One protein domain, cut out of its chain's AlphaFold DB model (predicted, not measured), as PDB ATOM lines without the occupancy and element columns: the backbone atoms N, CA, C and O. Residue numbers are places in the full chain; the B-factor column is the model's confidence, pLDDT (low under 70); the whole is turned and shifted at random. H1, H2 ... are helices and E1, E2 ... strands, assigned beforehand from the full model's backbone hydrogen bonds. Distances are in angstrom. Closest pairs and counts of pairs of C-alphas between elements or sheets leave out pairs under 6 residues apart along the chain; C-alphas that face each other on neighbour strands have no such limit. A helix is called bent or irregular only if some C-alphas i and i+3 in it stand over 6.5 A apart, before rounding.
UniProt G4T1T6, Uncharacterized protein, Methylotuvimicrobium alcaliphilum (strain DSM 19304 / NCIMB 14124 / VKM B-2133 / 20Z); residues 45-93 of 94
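What this domain is: This is residues 45 to 93 of the 94 residues of an uncharacterized protein of Methylotuvimicrobium alcaliphilum (strain DSM 19304 / NCIMB 14124 / VKM B-2133 / 20Z) (UniProt G4T1T6). Two helices make the body: the longer H1 runs along the long axis, and after a tight turn H2 folds back across it the opposite way. Beyond the end of H2, the short strand E1 pairs with the first residues, 45 to 46, near the end of the body where H1 begins. The printed part has 49 residues with two named helices and one named strand, in the order H1, H2, E1, and its class is mostly helix. It is compact, with a radius of gyration of the C-alphas of 10.9 A, and elongated in outline, spanning 33 by 18 by 15 A.

Where its parts are: The printed part begins at Trp 45, C-alpha (-42.970, -24.486, 3.811). H1 holds residues 52 to 68, 24.6 A long, from C-alpha 52 at (-48.008, -23.399, -2.307). H2 holds residues 73 to 86, 20.0 A long, and is only just irregular: C-alphas 74 and 77 are 6.9 A apart. E1 holds residues 90 to 92, 6.2 A long, and its last C-alpha is at (-38.128, -20.904, 5.399).

How they stand to each other: H1 and H2 touch; their closest C-alphas, those of Cys 62 and Cys 83, are 6.0 A apart. They run opposite ways at a steep tilt of 45 degrees. The closest C-alphas of H2 and E1, those of Met 84 and Arg 90, are 7.3 A apart. H1 and E1 are apart. E1 pairs with no named strand, but residues 45 to 46 pair with its residues 90 to 91, antiparallel. In H1 every O i to N i+4 pair is within hydrogen-bond range; in H2, 8 of 10 are.

The domain as a whole: The two C-alphas farthest apart, those of Gly 49 and Pro 72, are 33.5 A apart. The printed part has no cut, and the links H1 to H2 and H2 to E1 are tight. The mean pLDDT of the printed part is 90.7, and residue 93 alone is under 70.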
ATOM      1  N   TRP A  45     -43.551 -23.258   4.336       87.06
ATOM      2  CA  TRP A  45     -42.970 -24.486   3.811       87.06
ATOM      3  C   TRP A  45     -42.827 -24.374   2.300       87.06
ATOM      4  O   TRP A  45     -43.823 -24.182   1.596       87.06
ATOM      5  N   SER A  46     -41.595 -24.502   1.812       86.62
ATOM      6  CA  SER A  46     -41.280 -24.384   0.388       86.62
ATOM      7  C   SER A  46     -40.392 -25.531  -0.089       86.62
ATOM      8  O   SER A  46     -39.631 -26.116   0.685       86.62
ATOM      9  N   GLN A  47     -40.515 -25.860  -1.370       88.19
ATOM     10  CA  GLN A  47     -39.702 -26.839  -2.080       88.19
ATOM     11  C   GLN A  47     -39.589 -26.401  -3.544       88.19
ATOM     12  O   GLN A  47     -40.575 -25.954  -4.134       88.19
ATOM     13  N   ASP A  48     -38.401 -26.538  -4.134       82.12
ATOM     14  CA  ASP A  48     -38.171 -26.151  -5.526       82.12
ATOM     15  C   ASP A  48     -39.060 -26.957  -6.480       82.12
ATOM     16  O   ASP A  48     -39.086 -28.187  -6.444       82.12
ATOM     17  N   GLY A  49     -39.789 -26.249  -7.346       83.81
ATOM     18  CA  GLY A  49     -40.684 -26.851  -8.336       83.81
ATOM     19  C   GLY A  49     -42.072 -27.252  -7.817       83.81
ATOM     20  O   GLY A  49     -42.842 -27.816  -8.592       83.81
ATOM     21  N   PHE A  50     -42.414 -26.951  -6.559       84.12
ATOM     22  CA  PHE A  50     -43.731 -27.241  -5.977       84.12
ATOM     23  C   PHE A  50     -44.549 -25.970  -5.745       84.12
ATOM     24  O   PHE A  50     -44.008 -24.895  -5.477       84.12
ATOM     25  N   THR A  51     -45.874 -26.097  -5.829       87.94
ATOM     26  CA  THR A  51     -46.790 -24.980  -5.569       87.94
ATOM     27  C   THR A  51     -47.102 -24.840  -4.079       87.94
ATOM     28  O   THR A  51     -46.942 -25.773  -3.285       87.94
ATOM     29  N   HIS A  52     -47.591 -23.664  -3.684       86.81
ATOM     30  CA  HIS A  52     -48.008 -23.399  -2.307       86.81
ATOM     31  C   HIS A  52     -49.150 -24.334  -1.857       86.81
ATOM     32  O   HIS A  52     -49.193 -24.786  -0.717       86.81
ATOM     33  N   GLU A  53     -50.060 -24.699  -2.755       90.19
ATOM     34  CA  GLU A  53     -51.166 -25.621  -2.465       90.19
ATOM     35  C   GLU A  53     -50.654 -27.024  -2.113       90.19
ATOM     36  O   GLU A  53     -51.217 -27.700  -1.244       90.19
ATOM     37  N   GLN A  54     -49.560 -27.456  -2.746       91.50
ATOM     38  CA  GLN A  54     -48.923 -28.731  -2.430       91.50
ATOM     39  C   GLN A  54     -48.301 -28.705  -1.031       91.50
ATOM     40  O   GLN A  54     -48.479 -29.664  -0.278       91.50
ATOM     41  N   SER A  55     -47.657 -27.601  -0.634       91.69
ATOM     42  CA  SER A  55     -47.107 -27.478   0.722       91.69
ATOM     43  C   SER A  55     -48.203 -27.445   1.791       91.69
ATOM     44  O   SER A  55     -48.071 -28.109   2.820       91.69
ATOM     45  N   VAL A  56     -49.332 -26.779   1.525       92.38
ATOM     46  CA  VAL A  56     -50.518 -26.794   2.403       92.38
ATOM     47  C   VAL A  56     -51.105 -28.201   2.539       92.38
ATOM     48  O   VAL A  56     -51.467 -28.620   3.644       92.38
ATOM     49  N   THR A  57     -51.179 -28.946   1.435       95.06
ATOM     50  CA  THR A  57     -51.671 -30.331   1.432       95.06
ATOM     51  C   THR A  57     -50.764 -31.227   2.277       95.06
ATOM     52  O   THR A  57     -51.245 -31.903   3.188       95.06
ATOM     53  N   ALA A  58     -49.448 -31.163   2.051       95.12
ATOM     54  CA  ALA A  58     -48.457 -31.915   2.817       95.12
ATOM     55  C   ALA A  58     -48.487 -31.564   4.314       95.12
ATOM     56  O   ALA A  58     -48.460 -32.458   5.164       95.12
ATOM     57  N   LEU A  59     -48.614 -30.275   4.641       94.50
ATOM     58  CA  LEU A  59     -48.714 -29.797   6.017       94.50
ATOM     59  C   LEU A  59     -49.955 -30.352   6.720       94.50
ATOM     60  O   LEU A  59     -49.880 -30.781   7.872       94.50
ATOM     61  N   SER A  60     -51.092 -30.353   6.026       94.94
ATOM     62  CA  SER A  60     -52.361 -30.862   6.556       94.94
ATOM     63  C   SER A  60     -52.288 -32.365   6.820       94.94
ATOM     64  O   SER A  60     -52.718 -32.826   7.878       94.94
ATOM     65  N   GLU A  61     -51.675 -33.119   5.906       96.12
ATOM     66  CA  GLU A  61     -51.447 -34.555   6.066       96.12
ATOM     67  C   GLU A  61     -50.544 -34.852   7.274       96.12
ATOM     68  O   GLU A  61     -50.894 -35.677   8.120       96.12
ATOM     69  N   CYS A  62     -49.418 -34.145   7.409       95.38
ATOM     70  CA  CYS A  62     -48.508 -34.323   8.540       95.38
ATOM     71  C   CYS A  62     -49.190 -34.022   9.884       95.38
ATOM     72  O   CYS A  62     -49.078 -34.812  10.824       95.38
ATOM     73  N   LYS A  63     -49.951 -32.922   9.973       94.44
ATOM     74  CA  LYS A  63     -50.717 -32.574  11.184       94.44
ATOM     75  C   LYS A  63     -51.749 -33.641  11.535       94.44
ATOM     76  O   LYS A  63     -51.873 -34.010  12.701       94.44
ATOM     77  N   TYR A  64     -52.454 -34.163  10.533       95.06
ATOM     78  CA  TYR A  64     -53.437 -35.222  10.733       95.06
ATOM     79  C   TYR A  64     -52.798 -36.493  11.310       95.06
ATOM     80  O   TYR A  64     -53.277 -37.028  12.309       95.06
ATOM     81  N   GLN A  65     -51.668 -36.931  10.749       94.38
ATOM     82  CA  GLN A  65     -50.949 -38.121  11.221       94.38
ATOM     83  C   GLN A  65     -50.441 -37.981  12.662       94.38
ATOM     84  O   GLN A  65     -50.497 -38.936  13.439       94.38
ATOM     85  N   ILE A  66     -49.956 -36.795  13.034       94.00
ATOM     86  CA  ILE A  66     -49.511 -36.505  14.404       94.00
ATOM     87  C   ILE A  66     -50.702 -36.530  15.370       94.00
ATOM     88  O   ILE A  66     -50.614 -37.158  16.427       94.00
ATOM     89  N   GLY A  67     -51.826 -35.922  14.978       91.69
ATOM     90  CA  GLY A  67     -53.059 -35.916  15.768       91.69
ATOM     91  C   GLY A  67     -53.611 -37.320  16.030       91.69
ATOM     92  O   GLY A  67     -54.004 -37.623  17.155       91.69
ATOM     93  N   LEU A  68     -53.558 -38.217  15.038       94.00
ATOM     94  CA  LEU A  68     -53.976 -39.616  15.204       94.00
ATOM     95  C   LEU A  68     -53.125 -40.388  16.223       94.00
ATOM     96  O   LEU A  68     -53.615 -41.316  16.866       94.00
ATOM     97  N   LYS A  69     -51.848 -40.026  16.368       90.56
ATOM     98  CA  LYS A  69     -50.890 -40.727  17.234       90.56
ATOM     99  C   LYS A  69     -50.914 -40.250  18.692       90.56
ATOM    100  O   LYS A  69     -50.145 -40.785  19.484       90.56
ATOM    101  N   GLN A  70     -51.778 -39.292  19.051       88.25
ATOM    102  CA  GLN A  70     -51.902 -38.742  20.415       88.25
ATOM    103  C   GLN A  70     -50.548 -38.293  21.007       88.25
ATOM    104  O   GLN A  70     -50.264 -38.487  22.188       88.25
ATOM    105  N   ILE A  71     -49.688 -37.717  20.164       87.69
ATOM    106  CA  ILE A  71     -48.366 -37.225  20.566       87.69
ATOM    107  C   ILE A  71     -48.541 -36.016  21.506       87.69
ATOM    108  O   ILE A  71     -49.357 -35.141  21.202       87.69
ATOM    109  N   PRO A  72     -47.775 -35.902  22.609       90.12
ATOM    110  CA  PRO A  72     -47.802 -34.710  23.457       90.12
ATOM    111  C   PRO A  72     -47.419 -33.451  22.669       90.12
ATOM    112  O   PRO A  72     -46.479 -33.482  21.877       90.12
ATOM    113  N   GLU A  73     -48.113 -32.332  22.907       87.44
ATOM    114  CA  GLU A  73     -47.947 -31.073  22.153       87.44
ATOM    115  C   GLU A  73     -46.491 -30.598  22.066       87.44
ATOM    116  O   GLU A  73     -46.058 -30.128  21.017       87.44
ATOM    117  N   THR A  74     -45.704 -30.829  23.121       90.25
ATOM    118  CA  THR A  74     -44.275 -30.484  23.189       90.25
ATOM    119  C   THR A  74     -43.412 -31.172  22.131       90.25
ATOM    120  O   THR A  74     -42.335 -30.680  21.819       90.25
ATOM    121  N   GLN A  75     -43.865 -32.299  21.578       92.50
ATOM    122  CA  GLN A  75     -43.161 -33.054  20.538       92.50
ATOM    123  C   GLN A  75     -43.809 -32.890  19.157       92.50
ATOM    124  O   GLN A  75     -43.206 -33.246  18.145       92.50
ATOM    125  N   GLN A  76     -45.032 -32.356  19.082       93.12
ATOM    126  CA  GLN A  76     -45.768 -32.267  17.821       93.12
ATOM    127  C   GLN A  76     -45.075 -31.355  16.810       93.12
ATOM    128  O   GLN A  76     -45.044 -31.686  15.628       93.12
ATOM    129  N   GLU A  77     -44.498 -30.237  17.255       91.88
ATOM    130  CA  GLU A  77     -43.790 -29.311  16.366       91.88
ATOM    131  C   GLU A  77     -42.553 -29.965  15.734       91.88
ATOM    132  O   GLU A  77     -42.339 -29.867  14.523       91.88
ATOM    133  N   GLU A  78     -41.771 -30.696  16.531       92.88
ATOM    134  CA  GLU A  78     -40.583 -31.392  16.040       92.88
ATOM    135  C   GLU A  78     -40.962 -32.495  15.041       92.88
ATOM    136  O   GLU A  78     -40.386 -32.588  13.955       92.88
ATOM    137  N   LEU A  79     -41.995 -33.284  15.351       94.69
ATOM    138  CA  LEU A  79     -42.492 -34.313  14.437       94.69
ATOM    139  C   LEU A  79     -43.095 -33.724  13.160       94.69
ATOM    140  O   LEU A  79     -42.942 -34.308  12.085       94.69
ATOM    141  N   LEU A  80     -43.760 -32.572  13.254       94.44
ATOM    142  CA  LEU A  80     -44.284 -31.861  12.093       94.44
ATOM    143  C   LEU A  80     -43.137 -31.446  11.176       94.44
ATOM    144  O   LEU A  80     -43.206 -31.671   9.966       94.44
ATOM    145  N   LYS A  81     -42.057 -30.918  11.760       93.56
ATOM    146  CA  LYS A  81     -40.845 -30.557  11.027       93.56
ATOM    147  C   LYS A  81     -40.207 -31.765  10.348       93.56
ATOM    148  O   LYS A  81     -39.944 -31.697   9.148       93.56
ATOM    149  N   HIS A  82     -40.025 -32.872  11.066       95.38
ATOM    150  CA  HIS A  82     -39.476 -34.112  10.500       95.38
ATOM    151  C   HIS A  82     -40.345 -34.663   9.367       95.38
ATOM    152  O   HIS A  82     -39.826 -35.062   8.325       95.38
ATOM    153  N   CYS A  83     -41.671 -34.637   9.525       95.44
ATOM    154  CA  CYS A  83     -42.603 -35.085   8.493       95.44
ATOM    155  C   CYS A  83     -42.487 -34.247   7.212       95.44
ATOM    156  O   CYS A  83     -42.360 -34.798   6.116       95.44
ATOM    157  N   MET A  84     -42.478 -32.919   7.346       95.44
ATOM    158  CA  MET A  84     -42.354 -32.012   6.203       95.44
ATOM    159  C   MET A  84     -40.996 -32.151   5.505       95.44
ATOM    160  O   MET A  84     -40.946 -32.232   4.277       95.44
ATOM    161  N   GLN A  85     -39.911 -32.270   6.275       94.00
ATOM    162  CA  GLN A  85     -38.568 -32.522   5.741       94.00
ATOM    163  C   GLN A  85     -38.480 -33.863   5.004       94.00
ATOM    164  O   GLN A  85     -37.892 -33.926   3.925       94.00
ATOM    165  N   GLY A  86     -39.116 -34.918   5.527       94.25
ATOM    166  CA  GLY A  86     -39.200 -36.223   4.864       94.25
ATOM    167  C   GLY A  86     -39.965 -36.191   3.536       94.25
ATOM    168  O   GLY A  86     -39.673 -36.983   2.643       94.25
ATOM    169  N   LYS A  87     -40.900 -35.245   3.374       93.19
ATOM    170  CA  LYS A  87     -41.602 -34.978   2.105       93.19
ATOM    171  C   LYS A  87     -40.811 -34.073   1.145       93.19
ATOM    172  O   LYS A  87     -41.240 -33.891   0.012       93.19
ATOM    173  N   GLY A  88     -39.658 -33.545   1.565       93.12
ATOM    174  CA  GLY A  88     -38.785 -32.695   0.749       93.12
ATOM    175  C   GLY A  88     -38.978 -31.189   0.944       93.12
ATOM    176  O   GLY A  88     -38.264 -30.406   0.316       93.12
ATOM    177  N   TYR A  89     -39.880 -30.768   1.835       93.69
ATOM    178  CA  TYR A  89     -40.080 -29.355   2.151       93.69
ATOM    179  C   TYR A  89     -39.017 -28.840   3.118       93.69
ATOM    180  O   TYR A  89     -38.606 -29.521   4.061       93.69
ATOM    181  N   ARG A  90     -38.606 -27.588   2.921       90.31
ATOM    182  CA  ARG A  90     -37.740 -26.860   3.849       90.31
ATOM    183  C   ARG A  90     -38.531 -25.763   4.547       90.31
ATOM    184  O   ARG A  90     -39.443 -25.172   3.968       90.31
ATOM    185  N   LEU A  91     -38.190 -25.547   5.814       85.69
ATOM    186  CA  LEU A  91     -38.737 -24.457   6.605       85.69
ATOM    187  C   LEU A  91     -37.978 -23.190   6.214       85.69
ATOM    188  O   LEU A  91     -36.772 -23.112   6.456       85.69
ATOM    189  N   ASN A  92     -38.676 -22.232   5.614       78.69
ATOM    190  CA  ASN A  92     -38.128 -20.904   5.399       78.69
ATOM    191  C   ASN A  92     -38.637 -20.011   6.531       78.69
ATOM    192  O   ASN A  92     -39.845 -19.841   6.700       78.69
ATOM    193  N   ASP A  93     -37.703 -19.494   7.320       62.84
ATOM    194  CA  ASP A  93     -37.962 -18.488   8.347       62.84
ATOM    195  C   ASP A  93     -37.920 -17.107   7.669       62.84
ATOM    196  O   ASP A  93     -36.988 -16.838   6.906       62.84
TER     197      ASP A  93